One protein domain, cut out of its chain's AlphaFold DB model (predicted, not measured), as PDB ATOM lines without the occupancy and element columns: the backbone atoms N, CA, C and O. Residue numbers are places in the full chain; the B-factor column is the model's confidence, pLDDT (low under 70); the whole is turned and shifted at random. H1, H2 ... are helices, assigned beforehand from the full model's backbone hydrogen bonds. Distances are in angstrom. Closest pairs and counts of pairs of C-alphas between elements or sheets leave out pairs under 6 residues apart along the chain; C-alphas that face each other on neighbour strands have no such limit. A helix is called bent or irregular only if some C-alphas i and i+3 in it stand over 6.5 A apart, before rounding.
ATOM      1  N   GLN A  11     230.195 147.460 139.101       78.88
ATOM      2  CA  GLN A  11     229.543 148.141 140.220       78.88
ATOM      3  C   GLN A  11     229.216 149.601 139.879       78.88
ATOM      4  O   GLN A  11     228.082 150.024 140.078       78.88
ATOM      5  N   ASP A  12     230.160 150.336 139.279       79.81
ATOM      6  CA  ASP A  12     229.943 151.734 138.876       79.81
ATOM      7  C   ASP A  12     228.785 151.872 137.862       79.81
ATOM      8  O   ASP A  12     228.006 152.829 137.905       79.81
ATOM      9  N   PHE A  13     228.647 150.903 136.949       77.88
ATOM     10  CA  PHE A  13     227.549 150.858 135.981       77.88
ATOM     11  C   PHE A  13     226.200 150.527 136.639       77.88
ATOM     12  O   PHE A  13     225.208 151.204 136.369       77.88
ATOM     13  N   GLU A  14     226.153 149.532 137.527       79.50
ATOM     14  CA  GLU A  14     224.937 149.161 138.271       79.50
ATOM     15  C   GLU A  14     224.460 150.288 139.204       79.50
ATOM     16  O   GLU A  14     223.257 150.568 139.301       79.50
ATOM     17  N   ASP A  15     225.397 151.001 139.832       84.31
ATOM     18  CA  ASP A  15     225.114 152.177 140.655       84.31
ATOM     19  C   ASP A  15     224.538 153.321 139.800       84.31
ATOM     20  O   ASP A  15     223.569 153.982 140.199       84.31
ATOM     21  N   TYR A  16     225.058 153.525 138.582       80.56
ATOM     22  CA  TYR A  16     224.503 154.489 137.627       80.56
ATOM     23  C   TYR A  16     223.078 154.117 137.193       80.56
ATOM     24  O   TYR A  16     222.182 154.965 137.247       80.56
ATOM     25  N   VAL A  17     222.835 152.860 136.811       78.81
ATOM     26  CA  VAL A  17     221.499 152.371 136.419       78.81
ATOM     27  C   VAL A  17     220.503 152.535 137.569       78.81
ATOM     28  O   VAL A  17     219.394 153.045 137.367       78.81
ATOM     29  N   SER A  18     220.910 152.188 138.790       82.75
ATOM     30  CA  SER A  18     220.102 152.372 139.999       82.75
ATOM     31  C   SER A  18     219.799 153.849 140.267       82.75
ATOM     32  O   SER A  18     218.652 154.198 140.561       82.75
ATOM     33  N   SER A  19     220.782 154.737 140.079       85.06
ATOM     34  CA  SER A  19     220.599 156.189 140.200       85.06
ATOM     35  C   SER A  19     219.595 156.732 139.179       85.06
ATOM     36  O   SER A  19     218.704 157.510 139.530       85.06
ATOM     37  N   VAL A  20     219.697 156.311 137.914       80.25
ATOM     38  CA  VAL A  20     218.771 156.722 136.846       80.25
ATOM     39  C   VAL A  20     217.354 156.238 137.138       80.25
ATOM     40  O   VAL A  20     216.396 157.003 136.974       80.25
ATOM     41  N   LYS A  21     217.210 155.000 137.621       81.19
ATOM     42  CA  LYS A  21     215.916 154.450 138.024       81.19
ATOM     43  C   LYS A  21     215.307 155.275 139.152       81.19
ATOM     44  O   LYS A  21     214.193 155.762 138.990       81.19
ATOM     45  N   GLN A  22     216.054 155.516 140.229       84.69
ATOM     46  CA  GLN A  22     215.585 156.299 141.373       84.69
ATOM     47  C   GLN A  22     215.151 157.714 140.968       84.69
ATOM     48  O   GLN A  22     214.051 158.136 141.327       84.69
ATOM     49  N   LYS A  23     215.962 158.419 140.164       82.88
ATOM     50  CA  LYS A  23     215.619 159.754 139.639       82.88
ATOM     51  C   LYS A  23     214.347 159.729 138.799       82.88
ATOM     52  O   LYS A  23     213.521 160.632 138.905       82.88
ATOM     53  N   SER A  24     214.174 158.697 137.976       80.69
ATOM     54  CA  SER A  24     212.967 158.527 137.163       80.69
ATOM     55  C   SER A  24     211.739 158.279 138.041       80.69
ATOM     56  O   SER A  24     210.693 158.883 137.806       80.69
ATOM     57  N   GLU A  25     211.856 157.453 139.090       85.31
ATOM     58  CA  GLU A  25     210.752 157.235 140.032       85.31
ATOM     59  C   GLU A  25     210.373 158.499 140.796       85.31
ATOM     60  O   GLU A  25     209.185 158.782 140.947       85.31
ATOM     61  N   GLU A  26     211.355 159.272 141.249       87.88
ATOM     62  CA  GLU A  26     211.116 160.549 141.918       87.88
ATOM     63  C   GLU A  26     210.424 161.551 140.986       87.88
ATOM     64  O   GLU A  26     209.448 162.200 141.377       87.88
ATOM     65  N   LEU A  27     210.878 161.637 139.732       85.75
ATOM     66  CA  LEU A  27     210.290 162.519 138.730       85.75
ATOM     67  C   LEU A  27     208.800 162.210 138.520       85.75
ATOM     68  O   LEU A  27     207.966 163.114 138.487       85.75
ATOM     69  N   ILE A  28     208.458 160.930 138.420       85.38
ATOM     70  CA  ILE A  28     207.094 160.496 138.117       85.38
ATOM     71  C   ILE A  28     206.200 160.587 139.353       85.38
ATOM     72  O   ILE A  28     205.087 161.092 139.248       85.38
ATOM     73  N   LYS A  29     206.670 160.142 140.524       85.25
ATOM     74  CA  LYS A  29     205.854 160.121 141.750       85.25
ATOM     75  C   LYS A  29     205.660 161.509 142.357       85.25
ATOM     76  O   LYS A  29     204.589 161.779 142.888       85.25
ATOM     77  N   ASN A  30     206.672 162.376 142.273       86.88
ATOM     78  CA  ASN A  30     206.674 163.652 142.993       86.88
ATOM     79  C   ASN A  30     206.638 164.853 142.047       86.88
ATOM     80  O   ASN A  30     205.818 165.755 142.223       86.88
ATOM     81  N   VAL A  31     207.513 164.890 141.035       89.12
ATOM     82  CA  VAL A  31     207.680 166.095 140.205       89.12
ATOM     83  C   VAL A  31     206.495 166.300 139.266       89.12
ATOM     84  O   VAL A  31     205.994 167.417 139.172       89.12
ATOM     85  N   PHE A  32     206.017 165.254 138.592       88.81
ATOM     86  CA  PHE A  32     204.911 165.376 137.635       88.81
ATOM     87  C   PHE A  32     203.605 165.838 138.303       88.81
ATOM     88  O   PHE A  32     203.071 166.855 137.856       88.81
ATOM     89  N   PRO A  33     203.115 165.208 139.393       91.31
ATOM     90  CA  PRO A  33     201.931 165.693 140.102       91.31
ATOM     91  C   PRO A  33     202.086 167.134 140.584       91.31
ATOM     92  O   PRO A  33     201.191 167.950 140.373       91.31
ATOM     93  N   LYS A  34     203.250 167.474 141.156       91.44
ATOM     94  CA  LYS A  34     203.529 168.835 141.621       91.44
ATOM     95  C   LYS A  34     203.455 169.850 140.477       91.44
ATOM     96  O   LYS A  34     202.781 170.863 140.617       91.44
ATOM     97  N   ARG A  35     204.079 169.564 139.329       90.50
ATOM     98  CA  ARG A  35     204.025 170.437 138.143       90.50
ATOM     99  C   ARG A  35     202.608 170.615 137.607       90.50
ATOM    100  O   ARG A  35     202.262 171.719 137.206       90.50
ATOM    101  N   ILE A  36     201.788 169.565 137.604       90.12
ATOM    102  CA  ILE A  36     200.387 169.658 137.162       90.12
ATOM    103  C   ILE A  36     199.602 170.615 138.066       90.12
ATOM    104  O   ILE A  36     198.849 171.444 137.557       90.12
ATOM    105  N   VAL A  37     199.796 170.523 139.385       91.12
ATOM    106  CA  VAL A  37     199.154 171.421 140.359       91.12
ATOM    107  C   VAL A  37     199.652 172.855 140.192       91.12
ATOM    108  O   VAL A  37     198.828 173.744 140.016       91.12
ATOM    109  N   GLU A  38     200.968 173.077 140.126       91.31
ATOM    110  CA  GLU A  38     201.554 174.410 139.890       91.31
ATOM    111  C   GLU A  38     200.994 175.061 138.609       91.31
ATOM    112  O   GLU A  38     200.655 176.241 138.594       91.31
ATOM    113  N   LEU A  39     200.865 174.297 137.520       90.12
ATOM    114  CA  LEU A  39     200.320 174.806 136.259       90.12
ATOM    115  C   LEU A  39     198.812 175.086 136.337       90.12
ATOM    116  O   LEU A  39     198.344 176.017 135.685       90.12
ATOM    117  N   ASN A  40     198.056 174.321 137.128       90.06
ATOM    118  CA  ASN A  40     196.656 174.639 137.418       90.06
ATOM    119  C   ASN A  40     196.533 175.940 138.213       90.06
ATOM    120  O   ASN A  40     195.759 176.805 137.822       90.06
ATOM    121  N   GLU A  41     197.342 176.121 139.256       91.44
ATOM    122  CA  GLU A  41     197.361 177.356 140.048       91.44
ATOM    123  C   GLU A  41     197.708 178.580 139.188       91.44
ATOM    124  O   GLU A  41     197.108 179.643 139.346       91.44
ATOM    125  N   ILE A  42     198.634 178.437 138.231       89.06
ATOM    126  CA  ILE A  42     198.942 179.498 137.261       89.06
ATOM    127  C   ILE A  42     197.730 179.808 136.378       89.06
ATOM    128  O   ILE A  42     197.465 180.978 136.127       89.06
ATOM    129  N   LEU A  43     196.995 178.799 135.907       86.81
ATOM    130  CA  LEU A  43     195.805 179.001 135.073       86.81
ATOM    131  C   LEU A  43     194.629 179.611 135.851       86.81
ATOM    132  O   LEU A  43     193.865 180.382 135.269       86.81
ATOM    133  N   ASP A  44     194.511 179.290 137.140       87.06
ATOM    134  CA  ASP A  44     193.490 179.823 138.048       87.06
ATOM    135  C   ASP A  44     193.856 181.211 138.599       87.06
ATOM    136  O   ASP A  44     192.988 181.941 139.087       87.06
ATOM    137  N   SER A  45     195.133 181.597 138.495       86.81
ATOM    138  CA  SER A  45     195.634 182.918 138.866       86.81
ATOM    139  C   SER A  45     194.829 184.030 138.186       86.81
ATOM    140  O   SER A  45     194.497 183.917 137.001       86.81
ATOM    141  N   PRO A  46     194.593 185.167 138.868       78.88
ATOM    142  CA  PRO A  46     193.901 186.317 138.283       78.88
ATOM    143  C   PRO A  46     194.578 186.861 137.017       78.88
ATOM    144  O   PRO A  46     193.935 187.558 136.243       78.88
ATOM    145  N   LEU A  47     195.853 186.532 136.780       76.88
ATOM    146  CA  LEU A  47     196.567 186.895 135.554       76.88
ATOM    147  C   LEU A  47     196.138 186.082 134.327       76.88
ATOM    148  O   LEU A  47     196.250 186.593 133.224       76.88
ATOM    149  N   PHE A  48     195.682 184.838 134.498       76.62
ATOM    150  CA  PHE A  48     195.320 183.924 133.400       76.62
ATOM    151  C   PHE A  48     193.835 183.541 133.399       76.62
ATOM    152  O   PHE A  48     193.346 182.971 132.421       76.62
ATOM    153  N   ASN A  49     193.103 183.895 134.454       76.56
ATOM    154  CA  ASN A  49     191.664 183.694 134.596       76.56
ATOM    155  C   ASN A  49     190.869 184.992 134.352       76.56
ATOM    156  O   ASN A  49     189.935 185.320 135.084       76.56
ATOM    157  N   LEU A  50     191.273 185.762 133.338       72.75
ATOM    158  CA  LEU A  50     190.537 186.942 132.885       72.75
ATOM    159  C   LEU A  50     189.445 186.515 131.899       72.75
ATOM    160  O   LEU A  50     189.715 185.828 130.911       72.75
ATOM    161  N   ASP A  51     188.209 186.949 132.154       64.12
ATOM    162  CA  ASP A  51     187.120 186.842 131.182       64.12
ATOM    163  C   ASP A  51     187.283 187.972 130.161       64.12
ATOM    164  O   ASP A  51     186.740 189.071 130.321       64.12
ATOM    165  N   VAL A  52     188.086 187.706 129.128       59.91
ATOM    166  CA  VAL A  52     188.433 188.695 128.097       59.91
ATOM    167  C   VAL A  52     187.186 189.257 127.411       59.91
ATOM    168  O   VAL A  52     187.169 190.433 127.053       59.91
ATOM    169  N   GLN A  53     186.102 188.474 127.334       55.06
ATOM    170  CA  GLN A  53     184.847 188.893 126.707       55.06
ATOM    171  C   GLN A  53     184.003 189.832 127.575       55.06
ATOM    172  O   GLN A  53     183.177 190.570 127.038       55.06
ATOM    173  N   LYS A  54     184.188 189.825 128.903       55.91
ATOM    174  CA  LYS A  54     183.457 190.719 129.823       55.91
ATOM    175  C   LYS A  54     184.268 191.908 130.304       55.91
ATOM    176  O   LYS A  54     183.689 192.967 130.529       55.91
ATOM    177  N   GLN A  55     185.566 191.730 130.527       55.00
ATOM    178  CA  GLN A  55     186.414 192.775 131.103       55.00
ATOM    179  C   GLN A  55     187.146 193.582 130.032       55.00
ATOM    180  O   GLN A  55     187.420 194.755 130.270       55.00
ATOM    181  N   GLY A  56     187.387 192.998 128.850       53.31
ATOM    182  CA  GLY A  56     188.253 193.576 127.828       53.31
ATOM    183  C   GLY A  56     189.699 193.666 128.324       53.31
ATOM    184  O   GLY A  56     189.974 194.140 129.420       53.31
ATOM    185  N   THR A 131     215.272 172.658 117.219       74.06
ATOM    186  CA  THR A 131     214.542 173.566 116.324       74.06
ATOM    187  C   THR A 131     213.381 174.235 117.052       74.06
ATOM    188  O   THR A 131     213.196 175.439 116.908       74.06
ATOM    189  N   ILE A 132     212.655 173.495 117.893       75.56
ATOM    190  CA  ILE A 132     211.535 174.029 118.680       75.56
ATOM    191  C   ILE A 132     212.041 175.054 119.699       75.56
ATOM    192  O   ILE A 132     211.463 176.130 119.824       75.56
ATOM    193  N   SER A 133     213.162 174.775 120.374       77.44
ATOM    194  CA  SER A 133     213.783 175.753 121.279       77.44
ATOM    195  C   SER A 133     214.132 177.055 120.551       77.44
ATOM    196  O   SER A 133     213.765 178.130 121.015       77.44
ATOM    197  N   LYS A 134     214.738 176.957 119.359       78.81
ATOM    198  CA  LYS A 134     215.050 178.129 118.528       78.81
ATOM    199  C   LYS A 134     213.798 178.891 118.085       78.81
ATOM    200  O   LYS A 134     213.824 180.115 118.052       78.81
ATOM    201  N   MET A 135     212.704 178.198 117.756       79.00
ATOM    202  CA  MET A 135     211.430 178.848 117.421       79.00
ATOM    203  C   MET A 135     210.910 179.683 118.596       79.00
ATOM    204  O   MET A 135     210.479 180.816 118.396       79.00
ATOM    205  N   PHE A 136     211.010 179.169 119.824       79.19
ATOM    206  CA  PHE A 136     210.573 179.895 121.018       79.19
ATOM    207  C   PHE A 136     211.392 181.174 121.257       79.19
ATOM    208  O   PHE A 136     210.837 182.214 121.617       79.19
ATOM    209  N   ASP A 137     212.700 181.118 120.998       81.00
ATOM    210  CA  ASP A 137     213.589 182.279 121.099       81.00
ATOM    211  C   ASP A 137     213.283 183.351 120.040       81.00
ATOM    212  O   ASP A 137     213.451 184.539 120.310       81.00
ATOM    213  N   VAL A 138     212.778 182.956 118.865       80.31
ATOM    214  CA  VAL A 138     212.336 183.885 117.810       80.31
ATOM    215  C   VAL A 138     210.965 184.491 118.114       80.31
ATOM    216  O   VAL A 138     210.757 185.667 117.835       80.31
ATOM    217  N   VAL A 139     210.032 183.732 118.698       78.00
ATOM    218  CA  VAL A 139     208.653 184.195 118.954       78.00
ATOM    219  C   VAL A 139     208.572 185.171 120.132       78.00
ATOM    220  O   VAL A 139     207.881 186.183 120.039       78.00
ATOM    221  N   LYS A 140     209.318 184.930 121.221       78.44
ATOM    222  CA  LYS A 140     209.354 185.822 122.400       78.44
ATOM    223  C   LYS A 140     209.514 187.318 122.072       78.44
ATOM    224  O   LYS A 140     208.723 188.113 122.582       78.44
ATOM    225  N   PRO A 141     210.505 187.748 121.264       81.06
ATOM    226  CA  PRO A 141     210.666 189.160 120.942       81.06
ATOM    227  C   PRO A 141     209.537 189.703 120.061       81.06
ATOM    228  O   PRO A 141     209.254 190.892 120.163       81.06
ATOM    229  N   GLN A 142     208.862 188.875 119.254       73.38
ATOM    230  CA  GLN A 142     207.726 189.321 118.435       73.38
ATOM    231  C   GLN A 142     206.546 189.750 119.313       73.38
ATOM    232  O   GLN A 142     205.986 190.820 119.097       73.38
ATOM    233  N   ILE A 143     206.244 188.977 120.364       73.38
ATOM    234  CA  ILE A 143     205.208 189.329 121.350       73.38
ATOM    235  C   ILE A 143     205.552 190.671 122.016       73.38
ATOM    236  O   ILE A 143     204.704 191.548 122.149       73.38
ATOM    237  N   ARG A 144     206.824 190.876 122.381       73.94
ATOM    238  CA  ARG A 144     207.271 192.134 122.995       73.94
ATOM    239  C   ARG A 144     207.188 193.326 122.035       73.94
ATOM    240  O   ARG A 144     206.729 194.390 122.438       73.94
ATOM    241  N   GLN A 145     207.600 193.149 120.782       72.44
ATOM    242  CA  GLN A 145     207.513 194.187 119.750       72.44
ATOM    243  C   GLN A 145     206.063 194.579 119.464       72.44
ATOM    244  O   GLN A 145     205.774 195.758 119.283       72.44
ATOM    245  N   LEU A 146     205.139 193.619 119.485       69.75
ATOM    246  CA  LEU A 146     203.716 193.881 119.297       69.75
ATOM    247  C   LEU A 146     203.149 194.791 120.396       69.75
ATOM    248  O   LEU A 146     202.454 195.760 120.089       69.75
ATOM    249  N   VAL A 147     203.541 194.558 121.655       70.06
ATOM    250  CA  VAL A 147     203.211 195.441 122.788       70.06
ATOM    251  C   VAL A 147     203.811 196.843 122.598       70.06
ATOM    252  O   VAL A 147     203.160 197.850 122.873       70.06
ATOM    253  N   GLU A 148     205.044 196.949 122.101       71.88
ATOM    254  CA  GLU A 148     205.689 198.242 121.825       71.88
ATOM    255  C   GLU A 148     204.998 199.014 120.686       71.88
ATOM    256  O   GLU A 148     204.773 200.221 120.809       71.88
ATOM    257  N   TYR A 149     204.591 198.332 119.612       67.88
ATOM    258  CA  TYR A 149     203.847 198.945 118.507       67.88
ATOM    259  C   TYR A 149     202.433 199.355 118.912       67.88
ATOM    260  O   TYR A 149     201.991 200.440 118.532       67.88
ATOM    261  N   SER A 150     201.761 198.555 119.742       64.81
ATOM    262  CA  SER A 150     200.483 198.911 120.365       64.81
ATOM    263  C   SER A 150     200.592 200.238 121.135       64.81
ATOM    264  O   SER A 150     199.840 201.184 120.878       64.81
ATOM    265  N   ASN A 151     201.628 200.387 121.969       67.56
ATOM    266  CA  ASN A 151     201.903 201.629 122.701       67.56
ATOM    267  C   ASN A 151     202.234 202.829 121.795       67.56
ATOM    268  O   ASN A 151     201.983 203.978 122.169       67.56
ATOM    269  N   LEU A 152     202.831 202.601 120.623       67.00
ATOM    270  CA  LEU A 152     203.134 203.666 119.665       67.00
ATOM    271  C   LEU A 152     201.876 204.133 118.927       67.00
ATOM    272  O   LEU A 152     201.666 205.335 118.783       67.00
ATOM    273  N   LEU A 153     201.032 203.197 118.494       63.22
ATOM    274  CA  LEU A 153     199.772 203.478 117.806       63.22
ATOM    275  C   LEU A 153     198.757 204.163 118.722       63.22
ATOM    276  O   LEU A 153     198.039 205.056 118.278       63.22
ATOM    277  N   ALA A 154     198.771 203.838 120.016       60.03
ATOM    278  CA  ALA A 154     198.019 204.558 121.035       60.03
ATOM    279  C   ALA A 154     198.230 206.085 120.975       60.03
ATOM    280  O   ALA A 154     197.289 206.851 121.196       60.03
ATOM    281  N   LYS A 155     199.447 206.539 120.630       65.12
ATOM    282  CA  LYS A 155     199.803 207.967 120.519       65.12
ATOM    283  C   LYS A 155     199.128 208.690 119.352       65.12
ATOM    284  O   LYS A 155     199.172 209.917 119.326       65.12
ATOM    285  N   TYR A 156     198.498 207.970 118.424       62.97
ATOM    286  CA  TYR A 156     197.730 208.529 117.311       62.97
ATOM    287  C   TYR A 156     196.230 208.273 117.537       62.97
ATOM    288  O   TYR A 156     195.653 207.358 116.953       62.97
ATOM    289  N   PRO A 157     195.562 209.076 118.386       57.19
ATOM    290  CA  PRO A 157     194.208 208.803 118.873       57.19
ATOM    291  C   PRO A 157     193.095 209.019 117.833       57.19
ATOM    292  O   PRO A 157     191.926 208.924 118.179       57.19
ATOM    293  N   ILE A 158     193.438 209.337 116.584       61.53
ATOM    294  CA  ILE A 158     192.492 209.835 115.576       61.53
ATOM    295  C   ILE A 158     191.772 208.684 114.852       61.53
ATOM    296  O   ILE A 158     190.705 208.890 114.282       61.53
ATOM    297  N   ILE A 159     192.325 207.469 114.881       65.25
ATOM    298  CA  ILE A 159     191.776 206.327 114.143       65.25
ATOM    299  C   ILE A 159     191.333 205.263 115.147       65.25
ATOM    300  O   ILE A 159     192.127 204.460 115.636       65.25
ATOM    301  N   GLU A 160     190.036 205.276 115.449       66.75
ATOM    302  CA  GLU A 160     189.367 204.319 116.340       66.75
ATOM    303  C   GLU A 160     189.590 202.860 115.897       66.75
ATOM    304  O   GLU A 160     189.762 201.967 116.727       66.75
ATOM    305  N   ASP A 161     189.706 202.623 114.585       69.81
ATOM    306  CA  ASP A 161     190.003 201.303 114.024       69.81
ATOM    307  C   ASP A 161     191.347 200.740 114.515       69.81
ATOM    308  O   ASP A 161     191.456 199.534 114.742       69.81
ATOM    309  N   TYR A 162     192.360 201.584 114.764       68.19
ATOM    310  CA  TYR A 162     193.631 201.113 115.327       68.19
ATOM    311  C   TYR A 162     193.474 200.668 116.777       68.19
ATOM    312  O   TYR A 162     194.020 199.631 117.147       68.19
ATOM    313  N   ARG A 163     192.691 201.393 117.588       68.06
ATOM    314  CA  ARG A 163     192.408 200.992 118.976       68.06
ATOM    315  C   ARG A 163     191.693 199.644 119.026       68.06
ATOM    316  O   ARG A 163     192.052 198.793 119.836       68.06
ATOM    317  N   ARG A 164     190.733 199.430 118.124       72.25
ATOM    318  CA  ARG A 164     190.010 198.160 118.016       72.25
ATOM    319  C   ARG A 164     190.921 197.005 117.602       72.25
ATOM    320  O   ARG A 164     190.896 195.962 118.247       72.25
ATOM    321  N   VAL A 165     191.740 197.190 116.565       73.44
ATOM    322  CA  VAL A 165     192.672 196.151 116.094       73.44
ATOM    323  C   VAL A 165     193.689 195.782 117.175       73.44
ATOM    324  O   VAL A 165     193.983 194.604 117.351       73.44
ATOM    325  N   ILE A 166     194.189 196.762 117.927       72.38
ATOM    326  CA  ILE A 166     195.096 196.525 119.056       72.38
ATOM    327  C   ILE A 166     194.422 195.671 120.133       72.38
ATOM    328  O   ILE A 166     194.981 194.656 120.536       72.38
ATOM    329  N   ALA A 167     193.204 196.029 120.548       74.12
ATOM    330  CA  ALA A 167     192.470 195.254 121.546       74.12
ATOM    331  C   ALA A 167     192.192 193.811 121.075       74.12
ATOM    332  O   ALA A 167     192.331 192.870 121.856       74.12
ATOM    333  N   GLU A 168     191.859 193.620 119.792       76.62
ATOM    334  CA  GLU A 168     191.675 192.288 119.195       76.62
ATOM    335  C   GLU A 168     192.976 191.469 119.157       76.62
ATOM    336  O   GLU A 168     192.939 190.239 119.250       76.62
ATOM    337  N   ILE A 169     194.125 192.125 118.979       76.00
ATOM    338  CA  ILE A 169     195.441 191.483 119.021       76.00
ATOM    339  C   ILE A 169     195.774 191.048 120.452       76.00
ATOM    340  O   ILE A 169     196.129 189.887 120.655       76.00
ATOM    341  N   ASP A 170     195.605 191.934 121.432       75.81
ATOM    342  CA  ASP A 170     195.901 191.640 122.839       75.81
ATOM    343  C   ASP A 170     195.036 190.481 123.367       75.81
ATOM    344  O   ASP A 170     195.537 189.585 124.050       75.81
ATOM    345  N   GLU A 171     193.752 190.431 122.989       79.69
ATOM    346  CA  GLU A 171     192.864 189.304 123.305       79.69
ATOM    347  C   GLU A 171     193.368 187.982 122.704       79.69
ATOM    348  O   GLU A 171     193.417 186.960 123.397       79.69
ATOM    349  N   LYS A 172     193.779 187.983 121.430       80.44
ATOM    350  CA  LYS A 172     194.299 186.775 120.765       80.44
ATOM    351  C   LYS A 172     195.588 186.279 121.410       80.44
ATOM    352  O   LYS A 172     195.722 185.073 121.625       80.44
ATOM    353  N   GLU A 173     196.511 187.179 121.739       80.94
ATOM    354  CA  GLU A 173     197.771 186.823 122.400       80.94
ATOM    355  C   GLU A 173     197.536 186.280 123.812       80.94
ATOM    356  O   GLU A 173     198.123 185.266 124.196       80.94
ATOM    357  N   PHE A 174     196.606 186.874 124.564       82.44
ATOM    358  CA  PHE A 174     196.202 186.348 125.866       82.44
ATOM    359  C   PHE A 174     195.670 184.910 125.767       82.44
ATOM    360  O   PHE A 174     196.115 184.022 126.502       82.44
ATOM    361  N   ILE A 175     194.744 184.661 124.833       82.56
ATOM    362  CA  ILE A 175     194.176 183.324 124.605       82.56
ATOM    363  C   ILE A 175     195.281 182.340 124.198       82.56
ATOM    364  O   ILE A 175     195.332 181.230 124.731       82.56
ATOM    365  N   SER A 176     196.183 182.751 123.305       84.06
ATOM    366  CA  SER A 176     197.322 181.948 122.846       84.06
ATOM    367  C   SER A 176     198.216 181.505 124.011       84.06
ATOM    368  O   SER A 176     198.461 180.309 124.192       84.06
ATOM    369  N   LEU A 177     198.629 182.436 124.880       85.06
ATOM    370  CA  LEU A 177     199.461 182.125 126.048       85.06
ATOM    371  C   LEU A 177     198.757 181.183 127.035       85.06
ATOM    372  O   LEU A 177     199.372 180.241 127.544       85.06
ATOM    373  N   ARG A 178     197.459 181.392 127.276       84.56
ATOM    374  CA  ARG A 178     196.658 180.529 128.156       84.56
ATOM    375  C   ARG A 178     196.517 179.106 127.597       84.56
ATOM    376  O   ARG A 178     196.578 178.137 128.364       84.56
ATOM    377  N   LEU A 179     196.359 178.969 126.278       85.06
ATOM    378  CA  LEU A 179     196.327 177.671 125.596       85.06
ATOM    379  C   LEU A 179     197.660 176.933 125.738       85.06
ATOM    380  O   LEU A 179     197.651 175.772 126.137       85.06
ATOM    381  N   ILE A 180     198.792 177.614 125.526       87.12
ATOM    382  CA  ILE A 180     200.129 177.012 125.667       87.12
ATOM    383  C   ILE A 180     200.326 176.427 127.076       87.12
ATOM    384  O   ILE A 180     200.765 175.285 127.220       87.12
ATOM    385  N   ILE A 181     199.971 177.166 128.132       84.75
ATOM    386  CA  ILE A 181     200.098 176.673 129.517       84.75
ATOM    387  C   ILE A 181     199.176 175.468 129.757       84.75
ATOM    388  O   ILE A 181     199.588 174.478 130.370       84.75
ATOM    389  N   SER A 182     197.949 175.520 129.231       85.81
ATOM    390  CA  SER A 182     196.985 174.418 129.325       85.81
ATOM    391  C   SER A 182     197.487 173.152 128.629       85.81
ATOM    392  O   SER A 182     197.365 172.056 129.179       85.81
ATOM    393  N   GLU A 183     198.099 173.287 127.452       88.00
ATOM    394  CA  GLU A 183     198.718 172.176 126.729       88.00
ATOM    395  C   GLU A 183     199.885 171.579 127.510       88.00
ATOM    396  O   GLU A 183     199.937 170.361 127.678       88.00
ATOM    397  N   ILE A 184     200.782 172.403 128.065       88.06
ATOM    398  CA  ILE A 184     201.899 171.923 128.894       88.06
ATOM    399  C   ILE A 184     201.374 171.108 130.083       88.06
ATOM    400  O   ILE A 184     201.853 169.997 130.331       88.06
ATOM    401  N   ARG A 185     200.352 171.608 130.788       89.69
ATOM    402  CA  ARG A 185     199.709 170.873 131.888       89.69
ATOM    403  C   ARG A 185     199.134 169.539 131.410       89.69
ATOM    404  O   ARG A 185     199.346 168.512 132.053       89.69
ATOM    405  N   ASN A 186     198.418 169.544 130.287       88.38
ATOM    406  CA  ASN A 186     197.801 168.340 129.730       88.38
ATOM    407  C   ASN A 186     198.856 167.312 129.288       88.38
ATOM    408  O   ASN A 186     198.640 166.112 129.464       88.38
ATOM    409  N   HIS A 187     200.007 167.755 128.775       87.88
ATOM    410  CA  HIS A 187     201.135 166.880 128.454       87.88
ATOM    411  C   HIS A 187     201.711 166.219 129.709       87.88
ATOM    412  O   HIS A 187     201.885 165.000 129.715       87.88
ATOM    413  N   TYR A 188     201.941 166.980 130.786       87.62
ATOM    414  CA  TYR A 188     202.361 166.403 132.068       87.62
ATOM    415  C   TYR A 188     201.341 165.392 132.600       87.62
ATOM    416  O   TYR A 188     201.732 164.300 133.007       87.62
ATOM    417  N   ALA A 189     200.045 165.712 132.545       85.75
ATOM    418  CA  ALA A 189     198.983 164.815 133.000       85.75
ATOM    419  C   ALA A 189     198.904 163.528 132.163       85.75
ATOM    420  O   ALA A 189     198.820 162.439 132.723       85.75
ATOM    421  N   SER A 190     199.001 163.641 130.836       85.75
ATOM    422  CA  SER A 190     198.960 162.490 129.925       85.75
ATOM    423  C   SER A 190     200.178 161.582 130.096       85.75
ATOM    424  O   SER A 190     200.038 160.362 130.129       85.75
ATOM    425  N   LEU A 191     201.374 162.164 130.245       85.50
ATOM    426  CA  LEU A 191     202.597 161.406 130.527       85.50
ATOM    427  C   LEU A 191     202.522 160.720 131.892       85.50
ATOM    428  O   LEU A 191     202.842 159.537 131.999       85.50
ATOM    429  N   PHE A 192     202.073 161.437 132.924       87.00
ATOM    430  CA  PHE A 192     201.889 160.873 134.256       87.00
ATOM    431  C   PHE A 192     200.897 159.706 134.245       87.00
ATOM    432  O   PHE A 192     201.204 158.649 134.791       87.00
ATOM    433  N   ASP A 193     199.749 159.861 133.586       85.88
ATOM    434  CA  ASP A 193     198.723 158.823 133.469       85.88
ATOM    435  C   ASP A 193     199.241 157.586 132.717       85.88
ATOM    436  O   ASP A 193     199.133 156.460 133.212       85.88
ATOM    437  N   LEU A 194     199.877 157.794 131.557       84.56
ATOM    438  CA  LEU A 194     200.440 156.718 130.742       84.56
ATOM    439  C   LEU A 194     201.470 155.898 131.523       84.56
ATOM    440  O   LEU A 194     201.441 154.663 131.488       84.56
ATOM    441  N   ILE A 195     202.383 156.577 132.221       83.69
ATOM    442  CA  ILE A 195     203.455 155.911 132.957       83.69
ATOM    443  C   ILE A 195     202.909 155.242 134.221       83.69
ATOM    444  O   ILE A 195     203.242 154.087 134.480       83.69
ATOM    445  N   SER A 196     202.019 155.907 134.961       84.00
ATOM    446  CA  SER A 196     201.428 155.358 136.189       84.00
ATOM    447  C   SER A 196     200.640 154.076 135.919       84.00
ATOM    448  O   SER A 196     200.792 153.096 136.647       84.00
ATOM    449  N   LYS A 197     199.874 154.023 134.821       83.88
ATOM    450  CA  LYS A 197     199.132 152.815 134.407       83.88
ATOM    451  C   LYS A 197     200.032 151.638 134.029       83.88
ATOM    452  O   LYS A 197     199.622 150.486 134.148       83.88
ATOM    453  N   ASN A 198     201.246 151.907 133.547       82.50
ATOM    454  CA  ASN A 198     202.188 150.883 133.086       82.50
ATOM    455  C   ASN A 198     203.364 150.664 134.054       82.50
ATOM    456  O   ASN A 198     204.282 149.914 133.726       82.50
ATOM    457  N   TRP A 199     203.326 151.278 135.239       81.31
ATOM    458  CA  TRP A 199     204.442 151.359 136.182       81.31
ATOM    459  C   TRP A 199     205.076 149.999 136.499       81.31
ATOM    460  O   TRP A 199     206.288 149.827 136.380       81.31
ATOM    461  N   GLU A 200     204.251 148.997 136.810       75.25
ATOM    462  CA  GLU A 200     204.729 147.644 137.120       75.25
ATOM    463  C   GLU A 200     205.489 147.003 135.955       75.25
ATOM    464  O   GLU A 200     206.533 146.385 136.160       75.25
ATOM    465  N   LYS A 201     204.993 147.184 134.725       77.69
ATOM    466  CA  LYS A 201     205.601 146.622 133.510       77.69
ATOM    467  C   LYS A 201     206.900 147.333 133.139       77.69
ATOM    468  O   LYS A 201     207.785 146.704 132.572       77.69
ATOM    469  N   ILE A 202     207.005 148.625 133.452       72.44
ATOM    470  CA  ILE A 202     208.203 149.436 133.207       72.44
ATOM    471  C   ILE A 202     209.317 149.057 134.195       72.44
ATOM    472  O   ILE A 202     210.470 148.937 133.795       72.44
ATOM    473  N   ILE A 203     208.984 148.823 135.470       70.12
ATOM    474  CA  ILE A 203     209.971 148.438 136.496       70.12
ATOM    475  C   ILE A 203     210.388 146.973 136.378       70.12
ATOM    476  O   ILE A 203     211.548 146.643 136.638       70.12
ATOM    477  N   LYS A 204     209.443 146.091 136.048       73.69
ATOM    478  CA  LYS A 204     209.664 144.653 135.894       73.69
ATOM    479  C   LYS A 204     209.195 144.228 134.504       73.69
ATOM    480  O   LYS A 204     208.125 143.617 134.387       73.69
ATOM    481  N   PRO A 205     209.955 144.549 133.442       66.88
ATOM    482  CA  PRO A 205     209.674 143.977 132.136       66.88
ATOM    483  C   PRO A 205     209.753 142.457 132.295       66.88
ATOM    484  O   PRO A 205     210.774 141.930 132.731       66.88
TER     485      PRO A 205
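AT A GLANCE: This is residues 11 to 56 and 131 to 205 of the 214 residues of the protein "Proteasome activator complex subunit 3" of Folsomia candida (UniProt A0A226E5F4). One long helix, H4, makes the spine of a thin rod; the arm H1b runs beside its later half, while H3 folds back along its first part as a hairpin. The other arm, H1a, splays away from H4, and residues 11 to 20 of H1a and 131 to 142 of H3 stick out. The printed part has 121 residues, with four named helices in the order H1, H2, H3, H4 and no named strand: all helix. It is extended, with a radius of gyration of the C-alphas of 21.9 A and spans of 75 by 31 by 19 A.

IN THESE COORDINATES: H1, residues 11 to 44, was assigned as one helix by its hydrogen bonds but is bent: C-alphas 29 and 32 are 6.7 A apart. Its arms are H1a, residues 11 to 29, 26.6 A long from C-alpha 11 at (229.543, 148.141, 140.220), and H1b, residues 32 to 44, 18.4 A. H2 is residues 52 to 55, 5.5 A. H3, residues 131 to 153, measures 33.4 A. H4, residues 160 to 203, measures 62.9 A and ends with C-alpha 203 at (209.971, 148.438, 136.496); it is irregular, C-alphas 197 and 200 being 8.1 A apart, with a kink of 57 degrees near residue 197.

HOW THE PARTS SIT: H1a only just touches H4, with 3 pairs of C-alphas within 8 A, the closest Ile 28 and Phe 192 at 6.5 A, at a steep tilt of 52 degrees. H1b touches residues 178 to 192 of H4, opposite ways at a shallow tilt of 21 degrees; the closest C-alphas, of Ile 36 and Arg 185, are 5.5 A apart. H2 is close to H4 but not clearly touching. H3 and H4 form a helical hairpin, closest at the C-alphas of Ser 150 and Ile 166, 6.0 A. H3 is apart from both arms. Every O i to N i+4 pair is within hydrogen-bond range in H1a and H1b, 17 of 19 in H3 and 38 of 40 in H4; H2 is too short for one.

THE WHOLE: The C-alphas farthest apart, of Gln 11 and Ile 158, are 76.1 A apart. Residues 57 to 130 are not printed, and C-alphas 56 and 131 stand 35.0 A apart across the cut. Of the links printed whole, H1 to H2 and H3 to H4 are short. The pLDDT is under 70 at residues 51 to 56, 146, 149 to 163 and 205.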